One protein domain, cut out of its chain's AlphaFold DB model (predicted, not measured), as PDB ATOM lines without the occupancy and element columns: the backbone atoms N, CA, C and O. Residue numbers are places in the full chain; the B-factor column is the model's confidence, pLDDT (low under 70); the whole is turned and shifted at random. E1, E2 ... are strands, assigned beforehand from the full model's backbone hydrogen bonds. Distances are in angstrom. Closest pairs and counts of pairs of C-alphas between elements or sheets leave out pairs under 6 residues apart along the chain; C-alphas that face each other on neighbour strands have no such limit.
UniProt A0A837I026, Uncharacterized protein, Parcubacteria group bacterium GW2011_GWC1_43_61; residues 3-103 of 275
ATOM      1  N   PHE A   3     197.455 109.979 239.848       97.50
ATOM      2  CA  PHE A   3     197.170 110.994 238.835       97.50
ATOM      3  C   PHE A   3     195.665 111.058 238.620       97.50
ATOM      4  O   PHE A   3     195.007 110.024 238.545       97.50
ATOM      5  N   THR A   4     195.123 112.263 238.522       97.50
ATOM      6  CA  THR A   4     193.701 112.485 238.270       97.50
ATOM      7  C   THR A   4     193.495 112.860 236.813       97.50
ATOM      8  O   THR A   4     194.179 113.729 236.275       97.50
ATOM      9  N   ARG A   5     192.550 112.186 236.176       95.94
ATOM     10  CA  ARG A   5     192.132 112.410 234.804       95.94
ATOM     11  C   ARG A   5     191.116 113.540 234.748       95.94
ATOM     12  O   ARG A   5     190.204 113.609 235.567       95.94
ATOM     13  N   SER A   6     191.223 114.372 233.726       93.62
ATOM     14  CA  SER A   6     190.178 115.305 233.310       93.62
ATOM     15  C   SER A   6     190.008 115.281 231.785       93.62
ATOM     16  O   SER A   6     190.691 114.522 231.086       93.62
ATOM     17  N   GLY A   7     189.056 116.061 231.274       91.38
ATOM     18  CA  GLY A   7     188.588 115.986 229.888       91.38
ATOM     19  C   GLY A   7     187.366 115.079 229.737       91.38
ATOM     20  O   GLY A   7     186.796 114.616 230.724       91.38
ATOM     21  N   ILE A   8     186.948 114.849 228.493       91.62
ATOM     22  CA  ILE A   8     185.709 114.112 228.186       91.62
ATOM     23  C   ILE A   8     185.901 112.596 228.064       91.62
ATOM     24  O   ILE A   8     184.932 111.871 227.865       91.62
ATOM     25  N   SER A   9     187.142 112.121 228.186       92.00
ATOM     26  CA  SER A   9     187.447 110.692 228.106       92.00
ATOM     27  C   SER A   9     186.816 109.891 229.258       92.00
ATOM     28  O   SER A   9     186.377 110.455 230.266       92.00
ATOM     29  N   ALA A  10     186.833 108.565 229.165       93.06
ATOM     30  CA  ALA A  10     186.423 107.643 230.226       93.06
ATOM     31  C   ALA A  10     187.594 106.785 230.735       93.06
ATOM     32  O   ALA A  10     188.608 106.625 230.061       93.06
ATOM     33  N   ASP A  11     187.450 106.191 231.923       93.56
ATOM     34  CA  ASP A  11     188.483 105.307 232.493       93.56
ATOM     35  C   ASP A  11     188.702 104.059 231.629       93.56
ATOM     36  O   ASP A  11     189.831 103.605 231.469       93.56
ATOM     37  N   ALA A  12     187.635 103.561 230.998       92.75
ATOM     38  CA  ALA A  12     187.684 102.433 230.069       92.75
ATOM     39  C   ALA A  12     188.533 102.703 228.811       92.75
ATOM     40  O   ALA A  12     188.887 101.765 228.103       92.75
ATOM     41  N   GLU A  13     188.867 103.965 228.524       92.50
ATOM     42  CA  GLU A  13     189.690 104.342 227.372       92.50
ATOM     43  C   GLU A  13     191.191 104.303 227.672       92.50
ATOM     44  O   GLU A  13     191.996 104.515 226.769       92.50
ATOM     45  N   VAL A  14     191.590 104.025 228.917       91.75
ATOM     46  CA  VAL A  14     192.988 103.824 229.311       91.75
ATOM     47  C   VAL A  14     193.275 102.326 229.317       91.75
ATOM     48  O   VAL A  14     192.909 101.607 230.243       91.75
ATOM     49  N   SER A  15     193.944 101.840 228.274       88.44
ATOM     50  CA  SER A  15     194.263 100.417 228.124       88.44
ATOM     51  C   SER A  15     195.542 100.008 228.857       88.44
ATOM     52  O   SER A  15     195.723  98.835 229.166       88.44
ATOM     53  N   ASN A  16     196.465 100.948 229.085       90.69
ATOM     54  CA  ASN A  16     197.664 100.743 229.898       90.69
ATOM     55  C   ASN A  16     198.212 102.086 230.395       90.69
ATOM     56  O   ASN A  16     198.042 103.106 229.721       90.69
ATOM     57  N   ALA A  17     198.929 102.074 231.518       93.12
ATOM     58  CA  ALA A  17     199.659 103.232 232.013       93.12
ATOM     59  C   ALA A  17     200.944 102.830 232.744       93.12
ATOM     60  O   ALA A  17     200.945 101.926 233.582       93.12
ATOM     61  N   GLU A  18     202.038 103.517 232.447       94.06
ATOM     62  CA  GLU A  18     203.375 103.178 232.927       94.06
ATOM     63  C   GLU A  18     204.153 104.446 233.286       94.06
ATOM     64  O   GLU A  18     203.997 105.490 232.651       94.06
ATOM     65  N   LEU A  19     205.003 104.349 234.306       94.31
ATOM     66  CA  LEU A  19     205.942 105.395 234.694       94.31
ATOM     67  C   LEU A  19     207.331 105.079 234.161       94.31
ATOM     68  O   LEU A  19     207.798 103.940 234.260       94.31
ATOM     69  N   TYR A  20     207.996 106.113 233.662       91.00
ATOM     70  CA  TYR A  20     209.368 106.051 233.185       91.00
ATOM     71  C   TYR A  20     210.225 107.136 233.823       91.00
ATOM     72  O   TYR A  20     209.771 108.255 234.051       91.00
ATOM     73  N   ASP A  21     211.475 106.799 234.104       90.50
ATOM     74  CA  ASP A  21     212.502 107.759 234.489       90.50
ATOM     75  C   ASP A  21     212.990 108.486 233.232       90.50
ATOM     76  O   ASP A  21     213.426 107.843 232.276       90.50
ATOM     77  N   VAL A  22     212.900 109.817 233.212       87.62
ATOM     78  CA  VAL A  22     213.227 110.606 232.011       87.62
ATOM     79  C   VAL A  22     214.729 110.608 231.726       87.62
ATOM     80  O   VAL A  22     215.136 110.541 230.569       87.62
ATOM     81  N   ALA A  23     215.563 110.643 232.768       84.88
ATOM     82  CA  ALA A  23     217.012 110.748 232.623       84.88
ATOM     83  C   ALA A  23     217.639 109.449 232.099       84.88
ATOM     84  O   ALA A  23     218.576 109.478 231.304       84.88
ATOM     85  N   THR A  24     217.125 108.308 232.551       81.94
ATOM     86  CA  THR A  24     217.664 106.978 232.218       81.94
ATOM     87  C   THR A  24     216.840 106.245 231.158       81.94
ATOM     88  O   THR A  24     217.315 105.276 230.566       81.94
ATOM     89  N   GLY A  25     215.602 106.680 230.905       79.56
ATOM     90  CA  GLY A  25     214.644 105.969 230.057       79.56
ATOM     91  C   GLY A  25     214.151 104.656 230.675       79.56
ATOM     92  O   GLY A  25     213.623 103.790 229.968       79.56
ATOM     93  N   GLU A  26     214.360 104.452 231.975       86.19
ATOM     94  CA  GLU A  26     214.043 103.200 232.654       86.19
ATOM     95  C   GLU A  26     212.568 103.097 233.011       86.19
ATOM     96  O   GLU A  26     211.925 104.069 233.394       86.19
ATOM     97  N   TYR A  27     212.035 101.883 232.891       89.75
ATOM     98  CA  TYR A  27     210.697 101.572 233.371       89.75
ATOM     99  C   TYR A  27     210.698 101.579 234.901       89.75
ATOM    100  O   TYR A  27     211.546 100.945 235.524       89.75
ATOM    101  N   ILE A  28     209.727 102.270 235.489       92.50
ATOM    102  CA  ILE A  28     209.557 102.378 236.938       92.50
ATOM    103  C   ILE A  28     208.462 101.418 237.403       92.50
ATOM    104  O   ILE A  28     208.699 100.552 238.242       92.50
ATOM    105  N   ALA A  29     207.243 101.588 236.888       94.56
ATOM    106  CA  ALA A  29     206.089 100.813 237.327       94.56
ATOM    107  C   ALA A  29     204.923 100.917 236.346       94.56
ATOM    108  O   ALA A  29     204.725 101.944 235.704       94.56
ATOM    109  N   GLN A  30     204.099  99.877 236.320       94.44
ATOM    110  CA  GLN A  30     202.772  99.878 235.729       94.44
ATOM    111  C   GLN A  30     201.761 100.300 236.798       94.44
ATOM    112  O   GLN A  30     201.989 100.114 237.999       94.44
ATOM    113  N   TYR A  31     200.656 100.901 236.371       95.94
ATOM    114  CA  TYR A  31     199.573 101.260 237.278       95.94
ATOM    115  C   TYR A  31     199.005 100.023 237.989       95.94
ATOM    116  O   TYR A  31     198.955  98.927 237.437       95.94
ATOM    117  N   THR A  32     198.563 100.208 239.229       96.56
ATOM    118  CA  THR A  32     197.942  99.162 240.052       96.56
ATOM    119  C   THR A  32     196.424  99.280 240.114       96.56
ATOM    120  O   THR A  32     195.753  98.350 240.555       96.56
ATOM    121  N   GLY A  33     195.864 100.410 239.679       95.88
ATOM    122  CA  GLY A  33     194.422 100.600 239.601       95.88
ATOM    123  C   GLY A  33     194.035 101.899 238.909       95.88
ATOM    124  O   GLY A  33     194.782 102.877 238.939       95.88
ATOM    125  N   LEU A  34     192.859 101.893 238.288       96.75
ATOM    126  CA  LEU A  34     192.213 103.062 237.707       96.75
ATOM    127  C   LEU A  34     190.725 103.012 238.050       96.75
ATOM    128  O   LEU A  34     190.065 102.014 237.770       96.75
ATOM    129  N   GLY A  35     190.210 104.077 238.655       96.12
ATOM    130  CA  GLY A  35     188.786 104.206 238.932       96.12
ATOM    131  C   GLY A  35     188.405 105.623 239.331       96.12
ATOM    132  O   GLY A  35     189.183 106.323 239.982       96.12
ATOM    133  N   SER A  36     187.209 106.046 238.921       95.44
ATOM    134  CA  SER A  36     186.694 107.403 239.139       95.44
ATOM    135  C   SER A  36     187.667 108.493 238.665       95.44
ATOM    136  O   SER A  36     187.811 109.528 239.310       95.44
ATOM    137  N   GLY A  37     188.368 108.251 237.554       95.19
ATOM    138  CA  GLY A  37     189.370 109.165 237.009       95.19
ATOM    139  C   GLY A  37     190.709 109.160 237.745       95.19
ATOM    140  O   GLY A  37     191.581 109.936 237.376       95.19
ATOM    141  N   VAL A  38     190.924 108.317 238.758       97.56
ATOM    142  CA  VAL A  38     192.176 108.296 239.529       97.56
ATOM    143  C   VAL A  38     193.018 107.085 239.153       97.56
ATOM    144  O   VAL A  38     192.677 105.944 239.462       97.56
ATOM    145  N   LEU A  39     194.156 107.349 238.517       97.62
ATOM    146  CA  LEU A  39     195.176 106.367 238.179       97.62
ATOM    147  C   LEU A  39     196.170 106.233 239.331       97.62
ATOM    148  O   LEU A  39     196.783 107.215 239.745       97.62
ATOM    149  N   THR A  40     196.351 105.021 239.844       97.75
ATOM    150  CA  THR A  40     197.188 104.743 241.015       97.75
ATOM    151  C   THR A  40     198.398 103.898 240.641       97.75
ATOM    152  O   THR A  40     198.276 102.889 239.956       97.75
ATOM    153  N   PHE A  41     199.562 104.285 241.160       97.94
ATOM    154  CA  PHE A  41     200.802 103.515 241.131       97.94
ATOM    155  C   PHE A  41     201.242 103.220 242.561       97.94
ATOM    156  O   PHE A  41     201.407 104.144 243.371       97.94
ATOM    157  N   ALA A  42     201.460 101.945 242.866       95.19
ATOM    158  CA  ALA A  42     201.947 101.498 244.161       95.19
ATOM    159  C   ALA A  42     202.902 100.311 243.998       95.19
ATOM    160  O   ALA A  42     202.666  99.418 243.194       95.19
ATOM    161  N   ASN A  43     203.969 100.303 244.788       92.69
ATOM    162  CA  ASN A  43     204.888  99.182 244.928       92.69
ATOM    163  C   ASN A  43     205.359  99.167 246.388       92.69
ATOM    164  O   ASN A  43     205.705 100.220 246.925       92.69
ATOM    165  N   SER A  44     205.352  98.000 247.038       87.62
ATOM    166  CA  SER A  44     205.774  97.852 248.436       87.62
ATOM    167  C   SER A  44     207.243  98.219 248.659       87.62
ATOM    168  O   SER A  44     207.593  98.650 249.751       87.62
ATOM    169  N   GLY A  45     208.089  98.089 247.632       88.06
ATOM    170  CA  GLY A  45     209.486  98.537 247.660       88.06
ATOM    171  C   GLY A  45     209.680 100.038 247.407       88.06
ATOM    172  O   GLY A  45     210.814 100.505 247.388       88.06
ATOM    173  N   GLY A  46     208.597 100.794 247.202       92.00
ATOM    174  CA  GLY A  46     208.646 102.150 246.659       92.00
ATOM    175  C   GLY A  46     208.697 102.157 245.128       92.00
ATOM    176  O   GLY A  46     209.001 101.150 244.491       92.00
ATOM    177  N   LEU A  47     208.342 103.293 244.521       93.50
ATOM    178  CA  LEU A  47     208.397 103.464 243.062       93.50
ATOM    179  C   LEU A  47     209.799 103.892 242.614       93.50
ATOM    180  O   LEU A  47     210.343 103.349 241.664       93.50
ATOM    181  N   PHE A  48     210.388 104.866 243.303       93.75
ATOM    182  CA  PHE A  48     211.733 105.371 243.050       93.75
ATOM    183  C   PHE A  48     212.242 106.137 244.275       93.75
ATOM    184  O   PHE A  48     211.458 106.550 245.130       93.75
ATOM    185  N   THR A  49     213.553 106.375 244.318       92.81
ATOM    186  CA  THR A  49     214.209 107.173 245.360       92.81
ATOM    187  C   THR A  49     214.530 108.570 244.842       92.81
ATOM    188  O   THR A  49     215.009 108.726 243.717       92.81
ATOM    189  N   VAL A  50     214.304 109.579 245.684       92.50
ATOM    190  CA  VAL A  50     214.771 110.954 245.482       92.50
ATOM    191  C   VAL A  50     215.628 111.326 246.684       92.50
ATOM    192  O   VAL A  50     215.164 111.259 247.822       92.50
ATOM    193  N   ASN A  51     216.892 111.672 246.446       90.69
ATOM    194  CA  ASN A  51     217.799 112.074 247.520       90.69
ATOM    195  C   ASN A  51     217.421 113.462 248.058       90.69
ATOM    196  O   ASN A  51     216.835 114.277 247.346       90.69
ATOM    197  N   ALA A  52     217.783 113.749 249.310       89.00
ATOM    198  CA  ALA A  52     217.495 115.041 249.929       89.00
ATOM    199  C   ALA A  52     218.055 116.204 249.088       89.00
ATOM    200  O   ALA A  52     219.216 116.188 248.677       89.00
ATOM    201  N   GLY A  53     217.210 117.205 248.823       88.56
ATOM    202  CA  GLY A  53     217.561 118.371 248.005       88.56
ATOM    203  C   GLY A  53     217.662 118.108 246.498       88.56
ATOM    204  O   GLY A  53     218.055 119.012 245.769       88.56
ATOM    205  N   GLN A  54     217.329 116.904 246.028       92.06
ATOM    206  CA  GLN A  54     217.294 116.564 244.605       92.06
ATOM    207  C   GLN A  54     215.857 116.512 244.081       92.06
ATOM    208  O   GLN A  54     214.901 116.349 244.840       92.06
ATOM    209  N   SER A  55     215.733 116.602 242.760       91.25
ATOM    210  CA  SER A  55     214.480 116.421 242.026       91.25
ATOM    211  C   SER A  55     214.590 115.202 241.118       91.25
ATOM    212  O   SER A  55     215.691 114.795 240.743       91.25
ATOM    213  N   LYS A  56     213.450 114.619 240.746       90.44
ATOM    214  CA  LYS A  56     213.394 113.514 239.790       90.44
ATOM    215  C   LYS A  56     212.283 113.748 238.781       90.44
ATOM    216  O   LYS A  56     211.142 113.991 239.168       90.44
ATOM    217  N   GLU A  57     212.631 113.661 237.503       92.06
ATOM    218  CA  GLU A  57     211.674 113.747 236.407       92.06
ATOM    219  C   GLU A  57     211.144 112.358 236.065       92.06
ATOM    220  O   GLU A  57     211.900 111.417 235.803       92.06
ATOM    221  N   VAL A  58     209.818 112.240 236.095       92.75
ATOM    222  CA  VAL A  58     209.095 111.008 235.805       92.75
ATOM    223  C   VAL A  58     208.045 111.306 234.752       92.75
ATOM    224  O   VAL A  58     207.277 112.258 234.878       92.75
ATOM    225  N   GLU A  59     207.998 110.465 233.731       92.38
ATOM    226  CA  GLU A  59     207.041 110.558 232.642       92.38
ATOM    227  C   GLU A  59     205.928 109.526 232.828       92.38
ATOM    228  O   GLU A  59     206.190 108.338 233.025       92.38
ATOM    229  N   LEU A  60     204.677 109.984 232.736       92.88
ATOM    230  CA  LEU A  60     203.506 109.121 232.626       92.88
ATOM    231  C   LEU A  60     203.254 108.812 231.149       92.88
ATOM    232  O   LEU A  60     202.927 109.706 230.370       92.88
ATOM    233  N   ARG A  61     203.355 107.536 230.779       90.12
ATOM    234  CA  ARG A  61     203.025 107.041 229.440       90.12
ATOM    235  C   ARG A  61     201.744 106.235 229.480       90.12
ATOM    236  O   ARG A  61     201.523 105.451 230.398       90.12
ATOM    237  N   LEU A  62     200.906 106.425 228.470       88.81
ATOM    238  CA  LEU A  62     199.571 105.845 228.410       88.81
ATOM    239  C   LEU A  62     199.357 105.178 227.061       88.81
ATOM    240  O   LEU A  62     199.720 105.724 226.020       88.81
ATOM    241  N   LYS A  63     198.698 104.024 227.084       86.19
ATOM    242  CA  LYS A  63     198.052 103.454 225.908       86.19
ATOM    243  C   LYS A  63     196.565 103.727 226.034       86.19
ATOM    244  O   LYS A  63     195.968 103.368 227.049       86.19
ATOM    245  N   ASN A  64     195.985 104.354 225.019       84.50
ATOM    246  CA  ASN A  64     194.559 104.633 224.984       84.50
ATOM    247  C   ASN A  64     193.862 103.805 223.899       84.50
ATOM    248  O   ASN A  64     194.477 103.412 222.907       84.50
ATOM    249  N   SER A  65     192.578 103.560 224.115       83.31
ATOM    250  CA  SER A  65     191.636 102.990 223.148       83.31
ATOM    251  C   SER A  65     190.452 103.935 222.939       83.31
ATOM    252  O   SER A  65     189.329 103.482 222.718       83.31
ATOM    253  N   GLY A  66     190.684 105.235 223.136       79.38
ATOM    254  CA  GLY A  66     189.622 106.224 223.161       79.38
ATOM    255  C   GLY A  66     189.098 106.575 221.775       79.38
ATOM    256  O   GLY A  66     189.749 106.336 220.758       79.38
ATOM    257  N   SER A  67     187.894 107.137 221.746       83.62
ATOM    258  CA  SER A  67     187.240 107.542 220.499       83.62
ATOM    259  C   SER A  67     187.755 108.884 219.980       83.62
ATOM    260  O   SER A  67     188.290 109.698 220.732       83.62
ATOM    261  N   ASN A  68     187.553 109.147 218.687       88.38
ATOM    262  CA  ASN A  68     187.905 110.433 218.086       88.38
ATOM    263  C   ASN A  68     187.270 111.610 218.830       88.38
ATOM    264  O   ASN A  68     186.144 111.518 219.318       88.38
ATOM    265  N   ASN A  69     187.979 112.737 218.842       88.00
ATOM    266  CA  ASN A  69     187.582 113.990 219.488       88.00
ATOM    267  C   ASN A  69     187.504 113.928 221.017       88.00
ATOM    268  O   ASN A  69     187.174 114.938 221.640       88.00
ATOM    269  N   HIS A  70     187.835 112.797 221.641       92.00
ATOM    270  CA  HIS A  70     188.003 112.750 223.084       92.00
ATOM    271  C   HIS A  70     189.293 113.453 223.492       92.00
ATOM    272  O   HIS A  70     190.304 113.413 222.787       92.00
ATOM    273  N   THR A  71     189.235 114.113 224.647       92.81
ATOM    274  CA  THR A  71     190.375 114.789 225.258       92.81
ATOM    275  C   THR A  71     190.695 114.169 226.605       92.81
ATOM    276  O   THR A  71     189.792 113.823 227.379       92.81
ATOM    277  N   MET A  72     191.985 114.025 226.888       93.19
ATOM    278  CA  MET A  72     192.487 113.480 228.140       93.19
ATOM    279  C   MET A  72     193.633 114.341 228.663       93.19
ATOM    280  O   MET A  72     194.624 114.574 227.972       93.19
ATOM    281  N   VAL A  73     193.492 114.800 229.902       95.00
ATOM    282  CA  VAL A  73     194.532 115.505 230.660       95.00
ATOM    283  C   VAL A  73     194.762 114.728 231.945       95.00
ATOM    284  O   VAL A  73     193.801 114.272 232.567       95.00
ATOM    285  N   TRP A  74     196.018 114.601 232.359       95.56
ATOM    286  CA  TRP A  74     196.378 114.007 233.641       95.56
ATOM    287  C   TRP A  74     197.061 115.027 234.518       95.56
ATOM    288  O   TRP A  74     197.933 115.758 234.058       95.56
ATOM    289  N   SER A  75     196.698 115.051 235.792       96.44
ATOM    290  CA  SER A  75     197.315 115.943 236.757       96.44
ATOM    291  C   SER A  75     197.685 115.224 238.042       96.44
ATOM    292  O   SER A  75     196.950 114.383 238.559       96.44
ATOM    293  N   LEU A  76     198.843 115.587 238.578       95.94
ATOM    294  CA  LEU A  76     199.161 115.381 239.980       95.94
ATOM    295  C   LEU A  76     198.605 116.602 240.721       95.94
ATOM    296  O   LEU A  76     199.108 117.713 240.543       95.94
ATOM    297  N   ASN A  77     197.506 116.434 241.460       96.06
ATOM    298  CA  ASN A  77     196.703 117.565 241.937       96.06
ATOM    299  C   ASN A  77     197.242 118.180 243.219       96.06
ATOM    300  O   ASN A  77     197.077 119.379 243.431       96.06
ATOM    301  N   ALA A  78     197.858 117.371 244.076       96.12
ATOM    302  CA  ALA A  78     198.417 117.828 245.335       96.12
ATOM    303  C   ALA A  78     199.606 116.969 245.772       96.12
ATOM    304  O   ALA A  78     199.743 115.812 245.380       96.12
ATOM    305  N   ALA A  79     200.411 117.498 246.697       94.81
ATOM    306  CA  ALA A  79     201.469 116.736 247.362       94.81
ATOM    307  C   ALA A  79     200.943 115.446 248.028       94.81
ATOM    308  O   ALA A  79     201.642 114.440 248.056       94.81
ATOM    309  N   ALA A  80     199.692 115.452 248.508       94.94
ATOM    310  CA  ALA A  80     199.039 114.292 249.121       94.94
ATOM    311  C   ALA A  80     198.816 113.111 248.151       94.94
ATOM    312  O   ALA A  80     198.632 111.978 248.596       94.94
ATOM    313  N   ASP A  81     198.876 113.344 246.837       95.62
ATOM    314  CA  ASP A  81     198.825 112.282 245.827       95.62
ATOM    315  C   ASP A  81     200.158 111.512 245.715       95.62
ATOM    316  O   ASP A  81     200.240 110.462 245.061       95.62
ATOM    317  N   VAL A  82     201.212 111.993 246.382       95.12
ATOM    318  CA  VAL A  82     202.527 111.356 246.482       95.12
ATOM    319  C   VAL A  82     202.725 110.805 247.892       95.12
ATOM    320  O   VAL A  82     202.972 111.531 248.849       95.12
ATOM    321  N   THR A  83     202.677 109.482 248.025       94.19
ATOM    322  CA  THR A  83     203.099 108.803 249.255       94.19
ATOM    323  C   THR A  83     204.623 108.744 249.298       94.19
ATOM    324  O   THR A  83     205.237 108.166 248.402       94.19
ATOM    325  N   SER A  84     205.224 109.337 250.328       93.44
ATOM    326  CA  SER A  84     206.673 109.405 250.528       93.44
ATOM    327  C   SER A  84     207.014 109.298 252.017       93.44
ATOM    328  O   SER A  84     206.177 109.585 252.868       93.44
ATOM    329  N   ASN A  85     208.247 108.892 252.323       91.56
ATOM    330  CA  ASN A  85     208.840 108.945 253.663       91.56
ATOM    331  C   ASN A  85     209.647 110.238 253.909       91.56
ATOM    332  O   ASN A  85     210.265 110.379 254.963       91.56
ATOM    333  N   ALA A  86     209.679 111.160 252.941       90.38
ATOM    334  CA  ALA A  86     210.292 112.473 253.102       90.38
ATOM    335  C   ALA A  86     209.509 113.342 254.102       90.38
ATOM    336  O   ALA A  86     208.308 113.163 254.299       90.38
ATOM    337  N   THR A  87     210.183 114.332 254.694       89.50
ATOM    338  CA  THR A  87     209.558 115.307 255.604       89.50
ATOM    339  C   THR A  87     208.490 116.153 254.913       89.50
ATOM    340  O   THR A  87     207.488 116.509 255.528       89.50
ATOM    341  N   SER A  88     208.689 116.467 253.634       90.12
ATOM    342  CA  SER A  88     207.701 117.109 252.776       90.12
ATOM    343  C   SER A  88     207.933 116.746 251.309       90.12
ATOM    344  O   SER A  88     209.042 116.398 250.899       90.12
ATOM    345  N   VAL A  89     206.868 116.832 250.512       92.31
ATOM    346  CA  VAL A  89     206.929 116.766 249.048       92.31
ATOM    347  C   VAL A  89     206.666 118.176 248.528       92.31
ATOM    348  O   VAL A  89     205.584 118.722 248.741       92.31
ATOM    349  N   ALA A  90     207.666 118.774 247.885       89.25
ATOM    350  CA  ALA A  90     207.583 120.118 247.322       89.25
ATOM    351  C   ALA A  90     207.287 120.070 245.816       89.25
ATOM    352  O   ALA A  90     207.750 119.174 245.114       89.25
ATOM    353  N   GLY A  91     206.527 121.047 245.323       87.25
ATOM    354  CA  GLY A  91     206.174 121.183 243.913       87.25
ATOM    355  C   GLY A  91     205.118 122.265 243.698       87.25
ATOM    356  O   GLY A  91     204.506 122.744 244.656       87.25
ATOM    357  N   THR A  92     204.899 122.643 242.441       91.38
ATOM    358  CA  THR A  92     203.823 123.562 242.051       91.38
ATOM    359  C   THR A  92     202.625 122.743 241.598       91.38
ATOM    360  O   THR A  92     202.623 122.202 240.497       91.38
ATOM    361  N   PHE A  93     201.617 122.629 242.458       93.38
ATOM    362  CA  PHE A  93     200.413 121.851 242.184       93.38
ATOM    363  C   PHE A  93     199.239 122.757 241.757       93.38
ATOM    364  O   PHE A  93     199.105 123.850 242.311       93.38
ATOM    365  N   PRO A  94     198.375 122.320 240.816       93.81
ATOM    366  CA  PRO A  94     198.424 121.035 240.117       93.81
ATOM    367  C   PRO A  94     199.518 120.997 239.040       93.81
ATOM    368  O   PRO A  94     199.692 121.943 238.276       93.81
ATOM    369  N   MET A  95     200.219 119.866 238.946       93.62
ATOM    370  CA  MET A  95     201.120 119.578 237.829       93.62
ATOM    371  C   MET A  95     200.319 118.832 236.764       93.62
ATOM    372  O   MET A  95     200.067 117.636 236.918       93.62
ATOM    373  N   ALA A  96     199.869 119.537 235.726       93.12
ATOM    374  CA  ALA A  96     199.053 118.968 234.655       93.12
ATOM    375  C   ALA A  96     199.877 118.679 233.393       93.12
ATOM    376  O   ALA A  96     200.773 119.441 233.032       93.12
ATOM    377  N   SER A  97     199.546 117.584 232.710       92.69
ATOM    378  CA  SER A  97     200.022 117.296 231.361       92.69
ATOM    379  C   SER A  97     199.395 118.253 230.347       92.69
ATOM    380  O   SER A  97     198.358 118.870 230.597       92.69
ATOM    381  N   ASN A  98     199.957 118.286 229.139       89.56
ATOM    382  CA  ASN A  98     199.234 118.822 227.990       89.56
ATOM    383  C   ASN A  98     197.954 118.006 227.736       89.56
ATOM    384  O   ASN A  98     197.895 116.809 228.046       89.56
ATOM    385  N   ALA A  99     196.942 118.652 227.156       90.00
ATOM    386  CA  ALA A  99     195.741 117.969 226.694       90.00
ATOM    387  C   ALA A  99     196.067 117.086 225.489       90.00
ATOM    388  O   ALA A  99     196.558 117.567 224.468       90.00
ATOM    389  N   MET A 100     195.790 115.793 225.618       89.44
ATOM    390  CA  MET A 100     195.890 114.830 224.528       89.44
ATOM    391  C   MET A 100     194.532 114.723 223.845       89.44
ATOM    392  O   MET A 100     193.529 114.513 224.526       89.44
ATOM    393  N   THR A 101     194.505 114.834 222.520       89.25
ATOM    394  CA  THR A 101     193.296 114.644 221.705       89.25
ATOM    395  C   THR A 101     193.422 113.352 220.914       89.25
ATOM    396  O   THR A 101     194.463 113.095 220.310       89.25
ATOM    397  N   PHE A 102     192.368 112.541 220.900       87.81
ATOM    398  CA  PHE A 102     192.358 111.277 220.171       87.81
ATOM    399  C   PHE A 102     191.834 111.468 218.751       87.81
ATOM    400  O   PHE A 102     190.785 112.078 218.528       87.81
ATOM    401  N   VAL A 103     192.590 110.944 217.787       85.06
ATOM    402  CA  VAL A 103     192.270 110.973 216.360       85.06
ATOM    403  C   VAL A 103     192.715 109.653 215.737       85.06
ATOM    404  O   VAL A 103     193.853 109.224 215.912       85.06
TER     405      VAL A 103
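This is residues 3 to 103 of the 275 residues of an uncharacterized protein of Parcubacteria group bacterium GW2011_GWC1_43_61 (UniProt A0A837I026). Little regular structure: two small antiparallel sheets, E4-E5-E1-E7 and E3-E2-E6, curve loosely round one middle like an open barrel, with a gap between E6 and E7. Loops within residues 41 to 57 and 77 to 94 lengthen one end. The 101 printed residues include seven strands, E1 to E7 in chain order, and no named helix; the class is all strand, with 35 residues in named elements. The whole is compact, radius of gyration of the C-alphas 14.1 A, yet elongated, 44 by 25 by 24 A.

E1, residues 3 to 6, neighbours E7, residues 71 to 76 (N 4 to O 75, 2.8 A), and E5, residues 38 to 40 (N 3 to O 39, 2.8 A). E4, residues 33 to 35, forms a hairpin with E5 (N 40 to O 33, 2.8 A). E2, residues 14 to 21, neighbours E6, residues 58 to 64 (N 18 to O 61, 2.9 A), and forms a hairpin with E3, residues 27 to 30 (N 28 to O 19, 2.8 A). E3 runs on into E4 at 50 degrees.

From first to last C-alpha E2 spans 20.6 A, E6 19.2 A and E7 17.2 A; E1 begins at C-alpha 3 at (197.170, 110.994, 238.835), and E7 ends at C-alpha 76 at (199.161, 115.381, 239.980).

The printed part has no cut; E5 to E6 is a long link; no printed residue is under 70 in pLDDT.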